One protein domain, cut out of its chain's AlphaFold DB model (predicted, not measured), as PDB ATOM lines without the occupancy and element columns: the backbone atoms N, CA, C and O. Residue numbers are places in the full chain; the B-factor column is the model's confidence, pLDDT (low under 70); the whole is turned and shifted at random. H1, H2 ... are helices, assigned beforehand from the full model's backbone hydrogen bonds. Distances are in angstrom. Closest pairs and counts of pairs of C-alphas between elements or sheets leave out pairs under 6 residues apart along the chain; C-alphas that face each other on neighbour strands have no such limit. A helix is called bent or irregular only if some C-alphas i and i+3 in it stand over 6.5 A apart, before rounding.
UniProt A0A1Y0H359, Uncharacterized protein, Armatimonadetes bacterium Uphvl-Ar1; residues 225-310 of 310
ATOM      1  N   ILE A 225     -22.667   0.863 -36.639       93.81
ATOM      2  CA  ILE A 225     -21.268   0.659 -37.017       93.81
ATOM      3  C   ILE A 225     -20.748  -0.462 -36.129       93.81
ATOM      4  O   ILE A 225     -20.634  -0.269 -34.920       93.81
ATOM      5  N   LYS A 226     -20.434  -1.618 -36.724       93.38
ATOM      6  CA  LYS A 226     -19.938  -2.790 -35.989       93.38
ATOM      7  C   LYS A 226     -18.752  -2.406 -35.092       93.38
ATOM      8  O   LYS A 226     -17.722  -2.001 -35.628       93.38
ATOM      9  N   PRO A 227     -18.848  -2.487 -33.753       92.31
ATOM     10  CA  PRO A 227     -17.755  -2.058 -32.881       92.31
ATOM     11  C   PRO A 227     -16.578  -3.042 -32.907       92.31
ATOM     12  O   PRO A 227     -15.428  -2.632 -32.779       92.31
ATOM     13  N   SER A 228     -16.844  -4.316 -33.202       89.81
ATOM     14  CA  SER A 228     -15.836  -5.337 -33.497       89.81
ATOM     15  C   SER A 228     -16.292  -6.257 -34.635       89.81
ATOM     16  O   SER A 228     -17.483  -6.278 -34.963       89.81
ATOM     17  N   PRO A 229     -15.383  -7.045 -35.247       87.06
ATOM     18  CA  PRO A 229     -15.737  -7.952 -36.342       87.06
ATOM     19  C   PRO A 229     -16.865  -8.937 -36.007       87.06
ATOM     20  O   PRO A 229     -17.669  -9.244 -36.878       87.06
ATOM     21  N   ASN A 230     -16.944  -9.380 -34.747       91.00
ATOM     22  CA  ASN A 230     -17.920 -10.369 -34.280       91.00
ATOM     23  C   ASN A 230     -19.161  -9.753 -33.613       91.00
ATOM     24  O   ASN A 230     -19.941 -10.485 -33.023       91.00
ATOM     25  N   ILE A 231     -19.356  -8.431 -33.700       95.31
ATOM     26  CA  ILE A 231     -20.600  -7.756 -33.294       95.31
ATOM     27  C   ILE A 231     -21.150  -6.982 -34.512       95.31
ATOM     28  O   ILE A 231     -21.081  -5.746 -34.560       95.31
ATOM     29  N   PRO A 232     -21.613  -7.691 -35.560       94.94
ATOM     30  CA  PRO A 232     -21.989  -7.083 -36.835       94.94
ATOM     31  C   PRO A 232     -23.253  -6.220 -36.751       94.94
ATOM     32  O   PRO A 232     -23.397  -5.305 -37.559       94.94
ATOM     33  N   ASP A 233     -24.128  -6.470 -35.774       95.88
ATOM     34  CA  ASP A 233     -25.427  -5.814 -35.620       95.88
ATOM     35  C   ASP A 233     -25.870  -5.703 -34.146       95.88
ATOM     36  O   ASP A 233     -25.215  -6.191 -33.217       95.88
ATOM     37  N   PHE A 234     -26.997  -5.014 -33.940       96.25
ATOM     38  CA  PHE A 234     -27.606  -4.820 -32.624       96.25
ATOM     39  C   PHE A 234     -28.087  -6.131 -31.987       96.25
ATOM     40  O   PHE A 234     -27.977  -6.280 -30.771       96.25
ATOM     41  N   GLU A 235     -28.626  -7.068 -32.770       95.62
ATOM     42  CA  GLU A 235     -29.139  -8.340 -32.246       95.62
ATOM     43  C   GLU A 235     -28.009  -9.162 -31.620       95.62
ATOM     44  O   GLU A 235     -28.129  -9.653 -30.494       95.62
ATOM     45  N   THR A 236     -26.855  -9.187 -32.285       96.94
ATOM     46  CA  THR A 236     -25.628  -9.772 -31.753       96.94
ATOM     47  C   THR A 236     -25.217  -9.105 -30.439       96.94
ATOM     48  O   THR A 236     -24.958  -9.795 -29.452       96.94
ATOM     49  N   ALA A 237     -25.200  -7.768 -30.382       97.38
ATOM     50  CA  ALA A 237     -24.883  -7.038 -29.151       97.38
ATOM     51  C   ALA A 237     -25.880  -7.336 -28.014       97.38
ATOM     52  O   ALA A 237     -25.486  -7.385 -26.849       97.38
ATOM     53  N   LEU A 238     -27.157  -7.556 -28.342       96.12
ATOM     54  CA  LEU A 238     -28.212  -7.884 -27.387       96.12
ATOM     55  C   LEU A 238     -28.026  -9.269 -26.754       96.12
ATOM     56  O   LEU A 238     -28.257  -9.412 -25.550       96.12
ATOM     57  N   LEU A 239     -27.607 -10.268 -27.537       95.94
ATOM     58  CA  LEU A 239     -27.380 -11.632 -27.039       95.94
ATOM     59  C   LEU A 239     -25.987 -11.838 -26.433       95.94
ATOM     60  O   LEU A 239     -25.850 -12.656 -25.519       95.94
ATOM     61  N   TYR A 240     -24.990 -11.056 -26.856       97.69
ATOM     62  CA  TYR A 240     -23.597 -11.155 -26.411       97.69
ATOM     63  C   TYR A 240     -23.411 -11.271 -24.879       97.69
ATOM     64  O   TYR A 240     -22.677 -12.164 -24.452       97.69
ATOM     65  N   PRO A 241     -24.097 -10.483 -24.016       96.81
ATOM     66  CA  PRO A 241     -24.016 -10.640 -22.559       96.81
ATOM     67  C   PRO A 241     -24.318 -12.055 -22.036       96.81
ATOM     68  O   PRO A 241     -23.828 -12.433 -20.973       96.81
ATOM     69  N   GLY A 242     -25.155 -12.822 -22.737       94.12
ATOM     70  CA  GLY A 242     -25.504 -14.194 -22.370       94.12
ATOM     71  C   GLY A 242     -24.675 -15.237 -23.113       94.12
ATOM     72  O   GLY A 242     -24.189 -16.185 -22.499       94.12
ATOM     73  N   THR A 243     -24.499 -15.073 -24.424       94.50
ATOM     74  CA  THR A 243     -23.891 -16.101 -25.279       94.50
ATOM     75  C   THR A 243     -22.366 -16.077 -25.267       94.50
ATOM     76  O   THR A 243     -21.753 -17.127 -25.426       94.50
ATOM     77  N   CYS A 244     -21.730 -14.947 -24.944       95.19
ATOM     78  CA  CYS A 244     -20.276 -14.886 -24.766       95.19
ATOM     79  C   CYS A 244     -19.779 -15.723 -23.572       95.19
ATOM     80  O   CYS A 244     -18.610 -16.086 -23.517       95.19
ATOM     81  N   LEU A 245     -20.653 -16.092 -22.624       93.06
ATOM     82  CA  LEU A 245     -20.292 -16.999 -21.527       93.06
ATOM     83  C   LEU A 245     -19.876 -18.393 -22.026       93.06
ATOM     84  O   LEU A 245     -19.163 -19.107 -21.320       93.06
ATOM     85  N   PHE A 246     -20.298 -18.778 -23.233       91.25
ATOM     86  CA  PHE A 246     -19.928 -20.053 -23.843       91.25
ATOM     87  C   PHE A 246     -18.469 -20.093 -24.315       91.25
ATOM     88  O   PHE A 246     -17.936 -21.190 -24.446       91.25
ATOM     89  N   GLU A 247     -17.786 -18.944 -24.433       88.12
ATOM     90  CA  GLU A 247     -16.332 -18.901 -24.681       88.12
ATOM     91  C   GLU A 247     -15.530 -19.596 -23.563       88.12
ATOM     92  O   GLU A 247     -14.395 -20.019 -23.771       88.12
ATOM     93  N   ALA A 248     -16.113 -19.738 -22.365       87.25
ATOM     94  CA  ALA A 248     -15.481 -20.397 -21.223       87.25
ATOM     95  C   ALA A 248     -15.633 -21.932 -21.220       87.25
ATOM     96  O   ALA A 248     -15.147 -22.588 -20.296       87.25
ATOM     97  N   ILE A 249     -16.324 -22.517 -22.206       85.88
ATOM     98  CA  ILE A 249     -16.516 -23.967 -22.320       85.88
ATOM     99  C   ILE A 249     -16.107 -24.472 -23.708       85.88
ATOM    100  O   ILE A 249     -15.876 -23.698 -24.627       85.88
ATOM    101  N   HIS A 250     -16.029 -25.793 -23.888       85.00
ATOM    102  CA  HIS A 250     -15.678 -26.413 -25.175       85.00
ATOM    103  C   HIS A 250     -16.853 -26.425 -26.177       85.00
ATOM    104  O   HIS A 250     -17.216 -27.472 -26.711       85.00
ATOM    105  N   ALA A 251     -17.458 -25.265 -26.425       87.62
ATOM    106  CA  ALA A 251     -18.524 -25.061 -27.401       87.62
ATOM    107  C   ALA A 251     -18.186 -23.873 -28.310       87.62
ATOM    108  O   ALA A 251     -17.358 -23.039 -27.961       87.62
ATOM    109  N   SER A 252     -18.816 -23.810 -29.481       90.06
ATOM    110  CA  SER A 252     -18.778 -22.630 -30.340       90.06
ATOM    111  C   SER A 252     -19.939 -21.721 -29.995       90.06
ATOM    112  O   SER A 252     -21.089 -22.157 -29.938       90.06
ATOM    113  N   GLU A 253     -19.625 -20.444 -29.862       91.94
ATOM    114  CA  GLU A 253     -20.549 -19.325 -29.785       91.94
ATOM    115  C   GLU A 253     -20.822 -18.685 -31.156       91.94
ATOM    116  O   GLU A 253     -21.205 -17.525 -31.249       91.94
ATOM    117  N   GLY A 254     -20.609 -19.422 -32.251       91.75
ATOM    118  CA  GLY A 254     -20.987 -18.995 -33.600       91.75
ATOM    119  C   GLY A 254     -19.989 -18.073 -34.304       91.75
ATOM    120  O   GLY A 254     -20.223 -17.719 -35.464       91.75
ATOM    121  N   ARG A 255     -18.874 -17.694 -33.660       89.75
ATOM    122  CA  ARG A 255     -17.738 -17.055 -34.352       89.75
ATOM    123  C   ARG A 255     -17.248 -17.942 -35.502       89.75
ATOM    124  O   ARG A 255     -17.369 -19.164 -35.443       89.75
ATOM    125  N   GLY A 256     -16.748 -17.322 -36.571       86.75
ATOM    126  CA  GLY A 256     -16.457 -18.023 -37.827       86.75
ATOM    127  C   GLY A 256     -17.700 -18.333 -38.668       86.75
ATOM    128  O   GLY A 256     -17.627 -19.117 -39.609       86.75
ATOM    129  N   THR A 257     -18.849 -17.732 -38.351       90.38
ATOM    130  CA  THR A 257     -20.068 -17.791 -39.170       90.38
ATOM    131  C   THR A 257     -20.593 -16.384 -39.460       90.38
ATOM    132  O   THR A 257     -20.082 -15.397 -38.938       90.38
ATOM    133  N   THR A 258     -21.645 -16.277 -40.273       90.31
ATOM    134  CA  THR A 258     -22.341 -15.006 -40.535       90.31
ATOM    135  C   THR A 258     -23.163 -14.492 -39.348       90.31
ATOM    136  O   THR A 258     -23.661 -13.377 -39.412       90.31
ATOM    137  N   GLU A 259     -23.331 -15.298 -38.296       92.81
ATOM    138  CA  GLU A 259     -24.221 -15.036 -37.156       92.81
ATOM    139  C   GLU A 259     -23.481 -15.316 -35.826       92.81
ATOM    140  O   GLU A 259     -23.860 -16.227 -35.078       92.81
ATOM    141  N   PRO A 260     -22.375 -14.596 -35.540       93.56
ATOM    142  CA  PRO A 260     -21.635 -14.758 -34.291       93.56
ATOM    143  C   PRO A 260     -22.536 -14.445 -33.096       93.56
ATOM    144  O   PRO A 260     -23.371 -13.552 -33.163       93.56
ATOM    145  N   PHE A 261     -22.385 -15.190 -32.004       95.31
ATOM    146  CA  PHE A 261     -23.156 -15.085 -30.759       95.31
ATOM    147  C   PHE A 261     -24.670 -15.309 -30.863       95.31
ATOM    148  O   PHE A 261     -25.329 -15.343 -29.822       95.31
ATOM    149  N   LEU A 262     -25.218 -15.506 -32.065       95.44
ATOM    150  CA  LEU A 262     -26.601 -15.940 -32.296       95.44
ATOM    151  C   LEU A 262     -26.705 -17.467 -32.455       95.44
ATOM    152  O   LEU A 262     -27.794 -18.033 -32.393       95.44
ATOM    153  N   LYS A 263     -25.564 -18.147 -32.633       93.12
ATOM    154  CA  LYS A 263     -25.452 -19.608 -32.705       93.12
ATOM    155  C   LYS A 263     -24.661 -20.141 -31.526       93.12
ATOM    156  O   LYS A 263     -23.649 -19.568 -31.139       93.12
ATOM    157  N   LEU A 264     -25.102 -21.279 -31.006       92.06
ATOM    158  CA  LEU A 264     -24.387 -22.061 -30.008       92.06
ATOM    159  C   LEU A 264     -24.357 -23.512 -30.481       92.06
ATOM    160  O   LEU A 264     -25.383 -24.020 -30.930       92.06
ATOM    161  N   GLY A 265     -23.223 -24.192 -30.356       90.81
ATOM    162  CA  GLY A 265     -23.167 -25.612 -30.695       90.81
ATOM    163  C   GLY A 265     -21.862 -26.285 -30.305       90.81
ATOM    164  O   GLY A 265     -20.856 -25.630 -30.035       90.81
ATOM    165  N   ALA A 266     -21.869 -27.615 -30.291       90.50
ATOM    166  CA  ALA A 266     -20.651 -28.407 -30.151       90.50
ATOM    167  C   ALA A 266     -20.792 -29.753 -30.889       90.50
ATOM    168  O   ALA A 266     -21.902 -30.271 -31.004       90.50
ATOM    169  N   PRO A 267     -19.691 -30.388 -31.336       88.31
ATOM    170  CA  PRO A 267     -19.744 -31.665 -32.060       88.31
ATOM    171  C   PRO A 267     -20.456 -32.788 -31.290       88.31
ATOM    172  O   PRO A 267     -21.002 -33.714 -31.884       88.31
ATOM    173  N   TYR A 268     -20.464 -32.698 -29.957       87.38
ATOM    174  CA  TYR A 268     -21.077 -33.663 -29.045       87.38
ATOM    175  C   TYR A 268     -22.532 -33.333 -28.656       87.38
ATOM    176  O   TYR A 268     -23.133 -34.071 -27.871       87.38
ATOM    177  N   ILE A 269     -23.108 -32.235 -29.157       89.62
ATOM    178  CA  ILE A 269     -24.484 -31.824 -28.856       89.62
ATOM    179  C   ILE A 269     -25.460 -32.454 -29.859       89.62
ATOM    180  O   ILE A 269     -25.177 -32.587 -31.045       89.62
ATOM    181  N   ASN A 270     -26.643 -32.846 -29.377       94.88
ATOM    182  CA  ASN A 270     -27.791 -33.134 -30.235       94.88
ATOM    183  C   ASN A 270     -28.637 -31.856 -30.357       94.88
ATOM    184  O   ASN A 270     -29.330 -31.487 -29.404       94.88
ATOM    185  N   ALA A 271     -28.554 -31.200 -31.517       94.25
ATOM    186  CA  ALA A 271     -29.156 -29.895 -31.788       94.25
ATOM    187  C   ALA A 271     -30.669 -29.864 -31.530       94.25
ATOM    188  O   ALA A 271     -31.174 -28.991 -30.827       94.25
ATOM    189  N   GLU A 272     -31.396 -30.852 -32.059       96.25
ATOM    190  CA  GLU A 272     -32.855 -30.947 -31.934       96.25
ATOM    191  C   GLU A 272     -33.277 -31.109 -30.473       96.25
ATOM    192  O   GLU A 272     -34.158 -30.394 -29.990       96.25
ATOM    193  N   LYS A 273     -32.609 -32.005 -29.735       96.62
ATOM    194  CA  LYS A 273     -32.900 -32.238 -28.318       96.62
ATOM    195  C   LYS A 273     -32.578 -31.009 -27.468       96.62
ATOM    196  O   LYS A 273     -33.327 -30.713 -26.531       96.62
ATOM    197  N   LEU A 274     -31.493 -30.294 -27.775       94.38
ATOM    198  CA  LEU A 274     -31.144 -29.053 -27.085       94.38
ATOM    199  C   LEU A 274     -32.195 -27.968 -27.350       94.38
ATOM    200  O   LEU A 274     -32.734 -27.417 -26.391       94.38
ATOM    201  N   ALA A 275     -32.550 -27.728 -28.615       96.50
ATOM    202  CA  ALA A 275     -33.564 -26.744 -28.992       96.50
ATOM    203  C   ALA A 275     -34.926 -27.049 -28.343       96.50
ATOM    204  O   ALA A 275     -35.524 -26.169 -27.728       96.50
ATOM    205  N   GLN A 276     -35.384 -28.307 -28.372       97.25
ATOM    206  CA  GLN A 276     -36.613 -28.730 -27.687       97.25
ATOM    207  C   GLN A 276     -36.546 -28.485 -26.172       97.25
ATOM    208  O   GLN A 276     -37.501 -27.981 -25.578       97.25
ATOM    209  N   THR A 277     -35.413 -28.811 -25.540       96.75
ATOM    210  CA  THR A 277     -35.217 -28.597 -24.099       96.75
ATOM    211  C   THR A 277     -35.276 -27.111 -23.747       96.75
ATOM    212  O   THR A 277     -35.931 -26.750 -22.768       96.75
ATOM    213  N   LEU A 278     -34.634 -26.249 -24.536       95.00
ATOM    214  CA  LEU A 278     -34.621 -24.804 -24.311       95.00
ATOM    215  C   LEU A 278     -35.995 -24.174 -24.582       95.00
ATOM    216  O   LEU A 278     -36.496 -23.445 -23.727       95.00
ATOM    217  N   ASN A 279     -36.665 -24.546 -25.677       97.50
ATOM    218  CA  ASN A 279     -38.030 -24.098 -25.973       97.50
ATOM    219  C   ASN A 279     -39.028 -24.522 -24.881       97.50
ATOM    220  O   ASN A 279     -39.912 -23.748 -24.525       97.50
ATOM    221  N   SER A 280     -38.847 -25.692 -24.248       97.81
ATOM    222  CA  SER A 280     -39.701 -26.125 -23.126       97.81
ATOM    223  C   SER A 280     -39.635 -25.208 -21.894       97.81
ATOM    224  O   SER A 280     -40.509 -25.272 -21.026       97.81
ATOM    225  N   LYS A 281     -38.612 -24.344 -21.799       97.00
ATOM    226  CA  LYS A 281     -38.488 -23.345 -20.730       97.00
ATOM    227  C   LYS A 281     -39.372 -22.118 -20.945       97.00
ATOM    228  O   LYS A 281     -39.529 -21.365 -19.990       97.00
ATOM    229  N   ASN A 282     -39.966 -21.939 -22.132       95.19
ATOM    230  CA  ASN A 282     -40.853 -20.820 -22.470       95.19
ATOM    231  C   ASN A 282     -40.259 -19.456 -22.070       95.19
ATOM    232  O   ASN A 282     -40.909 -18.654 -21.395       95.19
ATOM    233  N   ILE A 283     -38.988 -19.224 -22.419       93.50
ATOM    234  CA  ILE A 283     -38.286 -17.988 -22.063       93.50
ATOM    235  C   ILE A 283     -38.887 -16.837 -22.887       93.50
ATOM    236  O   ILE A 283     -38.865 -16.908 -24.114       93.50
ATOM    237  N   PRO A 284     -39.426 -15.774 -22.261       93.06
ATOM    238  CA  PRO A 284     -40.077 -14.700 -23.005       93.06
ATOM    239  C   PRO A 284     -39.136 -14.017 -24.003       93.06
ATOM    240  O   PRO A 284     -38.061 -13.549 -23.625       93.06
ATOM    241  N   GLY A 285     -39.578 -13.911 -25.258       90.62
ATOM    242  CA  GLY A 285     -38.858 -13.206 -26.322       90.62
ATOM    243  C   GLY A 285     -37.677 -13.971 -26.924       90.62
ATOM    244  O   GLY A 285     -36.861 -13.345 -27.594       90.62
ATOM    245  N   ILE A 286     -37.563 -15.281 -26.675       92.81
ATOM    246  CA  ILE A 286     -36.508 -16.128 -27.236       92.81
ATOM    247  C   ILE A 286     -37.123 -17.420 -27.770       92.81
ATOM    248  O   ILE A 286     -37.789 -18.138 -27.027       92.81
ATOM    249  N   ASP A 287     -36.809 -17.738 -29.023       94.69
ATOM    250  CA  ASP A 287     -37.086 -19.028 -29.649       94.69
ATOM    251  C   ASP A 287     -35.764 -19.688 -30.055       94.69
ATOM    252  O   ASP A 287     -34.826 -19.019 -30.489       94.69
ATOM    253  N   PHE A 288     -35.684 -21.012 -29.927       95.94
ATOM    254  CA  PHE A 288     -34.501 -21.787 -30.295       95.94
ATOM    255  C   PHE A 288     -34.798 -22.672 -31.507       95.94
ATOM    256  O   PHE A 288     -35.745 -23.463 -31.496       95.94
ATOM    257  N   SER A 289     -33.954 -22.592 -32.533       95.88
ATOM    258  CA  SER A 289     -33.970 -23.493 -33.688       95.88
ATOM    259  C   SER A 289     -32.699 -24.342 -33.714       95.88
ATOM    260  O   SER A 289     -31.618 -23.898 -33.331       95.88
ATOM    261  N   SER A 290     -32.826 -25.602 -34.129       95.56
ATOM    262  CA  SER A 290     -31.667 -26.468 -34.346       95.56
ATOM    263  C   SER A 290     -30.970 -26.081 -35.644       95.56
ATOM    264  O   SER A 290     -31.625 -25.946 -36.680       95.56
ATOM    265  N   VAL A 291     -29.646 -25.977 -35.610       93.44
ATOM    266  CA  VAL A 291     -28.812 -25.661 -36.773       93.44
ATOM    267  C   VAL A 291     -27.661 -26.658 -36.879       93.44
ATOM    268  O   VAL A 291     -27.440 -27.473 -35.994       93.44
ATOM    269  N   SER A 292     -26.922 -26.635 -37.983       91.88
ATOM    270  CA  SER A 292     -25.616 -27.289 -38.067       91.88
ATOM    271  C   SER A 292     -24.678 -26.392 -38.852       91.88
ATOM    272  O   SER A 292     -25.070 -25.850 -39.888       91.88
ATOM    273  N   PHE A 293     -23.452 -26.228 -38.375       89.62
ATOM    274  CA  PHE A 293     -22.491 -25.307 -38.971       89.62
ATOM    275  C   PHE A 293     -21.054 -25.788 -38.762       89.62
ATOM    276  O   PHE A 293     -20.777 -26.625 -37.912       89.62
ATOM    277  N   THR A 294     -20.132 -25.255 -39.555       87.25
ATOM    278  CA  THR A 294     -18.692 -25.445 -39.364       87.25
ATOM    279  C   THR A 294     -18.069 -24.051 -39.329       87.25
ATOM    280  O   THR A 294     -18.190 -23.346 -40.332       87.25
ATOM    281  N   PRO A 295     -17.470 -23.623 -38.204       83.81
ATOM    282  CA  PRO A 295     -16.797 -22.332 -38.116       83.81
ATOM    283  C   PRO A 295     -15.648 -22.201 -39.118       83.81
ATOM    284  O   PRO A 295     -14.853 -23.126 -39.292       83.81
ATOM    285  N   ASP A 296     -15.525 -21.031 -39.736       80.19
ATOM    286  CA  ASP A 296     -14.320 -20.628 -40.452       80.19
ATOM    287  C   ASP A 296     -13.235 -20.198 -39.452       80.19
ATOM    288  O   ASP A 296     -13.362 -19.197 -38.743       80.19
ATOM    289  N   GLN A 297     -12.142 -20.958 -39.411       65.75
ATOM    290  CA  GLN A 297     -11.017 -20.744 -38.496       65.75
ATOM    291  C   GLN A 297     -10.200 -19.480 -38.802       65.75
ATOM    292  O   GLN A 297      -9.433 -19.031 -37.950       65.75
ATOM    293  N   SER A 298     -10.366 -18.869 -39.981       56.06
ATOM    294  CA  SER A 298      -9.723 -17.588 -40.301       56.06
ATOM    295  C   SER A 298     -10.281 -16.412 -39.486       56.06
ATOM    296  O   SER A 298      -9.641 -15.365 -39.392       56.06
ATOM    297  N   GLN A 299     -11.440 -16.585 -38.841       54.38
ATOM    298  CA  GLN A 299     -12.102 -15.562 -38.039       54.38
ATOM    299  C   GLN A 299     -12.089 -15.951 -36.559       54.38
ATOM    300  O   GLN A 299     -13.029 -16.578 -36.091       54.38
ATOM    301  N   ALA A 300     -11.031 -15.571 -35.828       53.97
ATOM    302  CA  ALA A 300     -10.922 -15.607 -34.356       53.97
ATOM    303  C   ALA A 300     -11.816 -16.664 -33.656       53.97
ATOM    304  O   ALA A 300     -12.680 -16.318 -32.850       53.97
ATOM    305  N   CYS A 301     -11.635 -17.938 -34.018       48.28
ATOM    306  CA  CYS A 301     -12.398 -19.069 -33.498       48.28
ATOM    307  C   CYS A 301     -11.612 -19.723 -32.346       48.28
ATOM    308  O   CYS A 301     -10.380 -19.800 -32.434       48.28
ATOM    309  N   PRO A 302     -12.262 -20.213 -31.274       51.12
ATOM    310  CA  PRO A 302     -11.576 -21.000 -30.257       51.12
ATOM    311  C   PRO A 302     -10.870 -22.214 -30.898       51.12
ATOM    312  O   PRO A 302     -11.474 -22.890 -31.735       51.12
ATOM    313  N   PRO A 303      -9.618 -22.529 -30.511       45.75
ATOM    314  CA  PRO A 303      -8.734 -23.465 -31.224       45.75
ATOM    315  C   PRO A 303      -9.104 -24.962 -31.112       45.75
ATOM    316  O   PRO A 303      -8.230 -25.813 -31.235       45.75
ATOM    317  N   ALA A 304     -10.366 -25.322 -30.849       44.19
ATOM    318  CA  ALA A 304     -10.748 -26.690 -30.471       44.19
ATOM    319  C   ALA A 304     -11.922 -27.313 -31.254       44.19
ATOM    320  O   ALA A 304     -12.403 -28.376 -30.859       44.19
ATOM    321  N   LEU A 305     -12.409 -26.703 -32.339       53.59
ATOM    322  CA  LEU A 305     -13.613 -27.184 -33.034       53.59
ATOM    323  C   LEU A 305     -13.352 -27.449 -34.525       53.59
ATOM    324  O   LEU A 305     -13.905 -26.796 -35.403       53.59
ATOM    325  N   ASP A 306     -12.527 -28.461 -34.806       49.25
ATOM    326  CA  ASP A 306     -12.146 -28.901 -36.165       49.25
ATOM    327  C   ASP A 306     -13.195 -29.809 -36.843       49.25
ATOM    328  O   ASP A 306     -12.903 -30.550 -37.782       49.25
ATOM    329  N   SER A 307     -14.431 -29.820 -36.348       58.09
ATOM    330  CA  SER A 307     -15.464 -30.753 -36.806       58.09
ATOM    331  C   SER A 307     -16.824 -30.083 -36.920       58.09
ATOM    332  O   SER A 307     -17.069 -29.042 -36.312       58.09
ATOM    333  N   LYS A 308     -17.706 -30.686 -37.730       61.59
ATOM    334  CA  LYS A 308     -19.082 -30.219 -37.912       61.59
ATOM    335  C   LYS A 308     -19.744 -30.055 -36.546       61.59
ATOM    336  O   LYS A 308     -19.824 -31.006 -35.765       61.59
ATOM    337  N   ILE A 309     -20.220 -28.848 -36.295       71.44
ATOM    338  CA  ILE A 309     -20.931 -28.480 -35.087       71.44
ATOM    339  C   ILE A 309     -22.418 -28.706 -35.328       71.44
ATOM    340  O   ILE A 309     -22.973 -28.282 -36.349       71.44
ATOM    341  N   ASN A 310     -23.033 -29.408 -34.382       53.16
ATOM    342  CA  ASN A 310     -24.475 -29.576 -34.288       53.16
ATOM    343  C   ASN A 310     -25.011 -28.627 -33.212       53.16
ATOM    344  O   ASN A 310     -24.302 -28.409 -32.198       53.16
TER     345      ASN A 310
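What this domain is: This is residues 225 to 310 of the 310 residues of an uncharacterized protein of Armatimonadetes bacterium Uphvl-Ar1 (UniProt A0A1Y0H359). Little of this domain is regular structure: two separate helices, H1 and H2, are set about a core of loop, residues 249 to 270, and the final stretch, 280 to 310, runs round the outside. The printed part has 86 residues, 24 of them in named helices, H1 then H2, with no named strand; the class is all helix. It is compact, with a radius of gyration of the C-alphas of 12.7 A, and spans 34 by 30 by 20 A.

How they stand to each other: Look first at H1, residues 234 to 248, then at H2, residues 271 to 279; they are apart. H1 is irregular, but only just: C-alphas 238 and 241 are 7.0 A apart. In H2 every O i to N i+4 pair is within hydrogen-bond range; in H1 5 of 11 are, beside 8 of 12 O i to N i+3 pairs.

Where its parts are: Find C-alpha 234 at (-27.606, -4.820, -32.624); from there H1 runs 22.8 A to C-alpha 248. H2 measures 12.1 A and ends at C-alpha 279, (-38.030, -24.098, -25.973).

The domain as a whole: The C-alphas farthest apart, Asn 282 and Ser 298, are 36.0 A apart. The printed part has no cut, and H1 to H2 is a long link of 22 residues. Confidence is low, under 70, at residues 297 to 308 and 310.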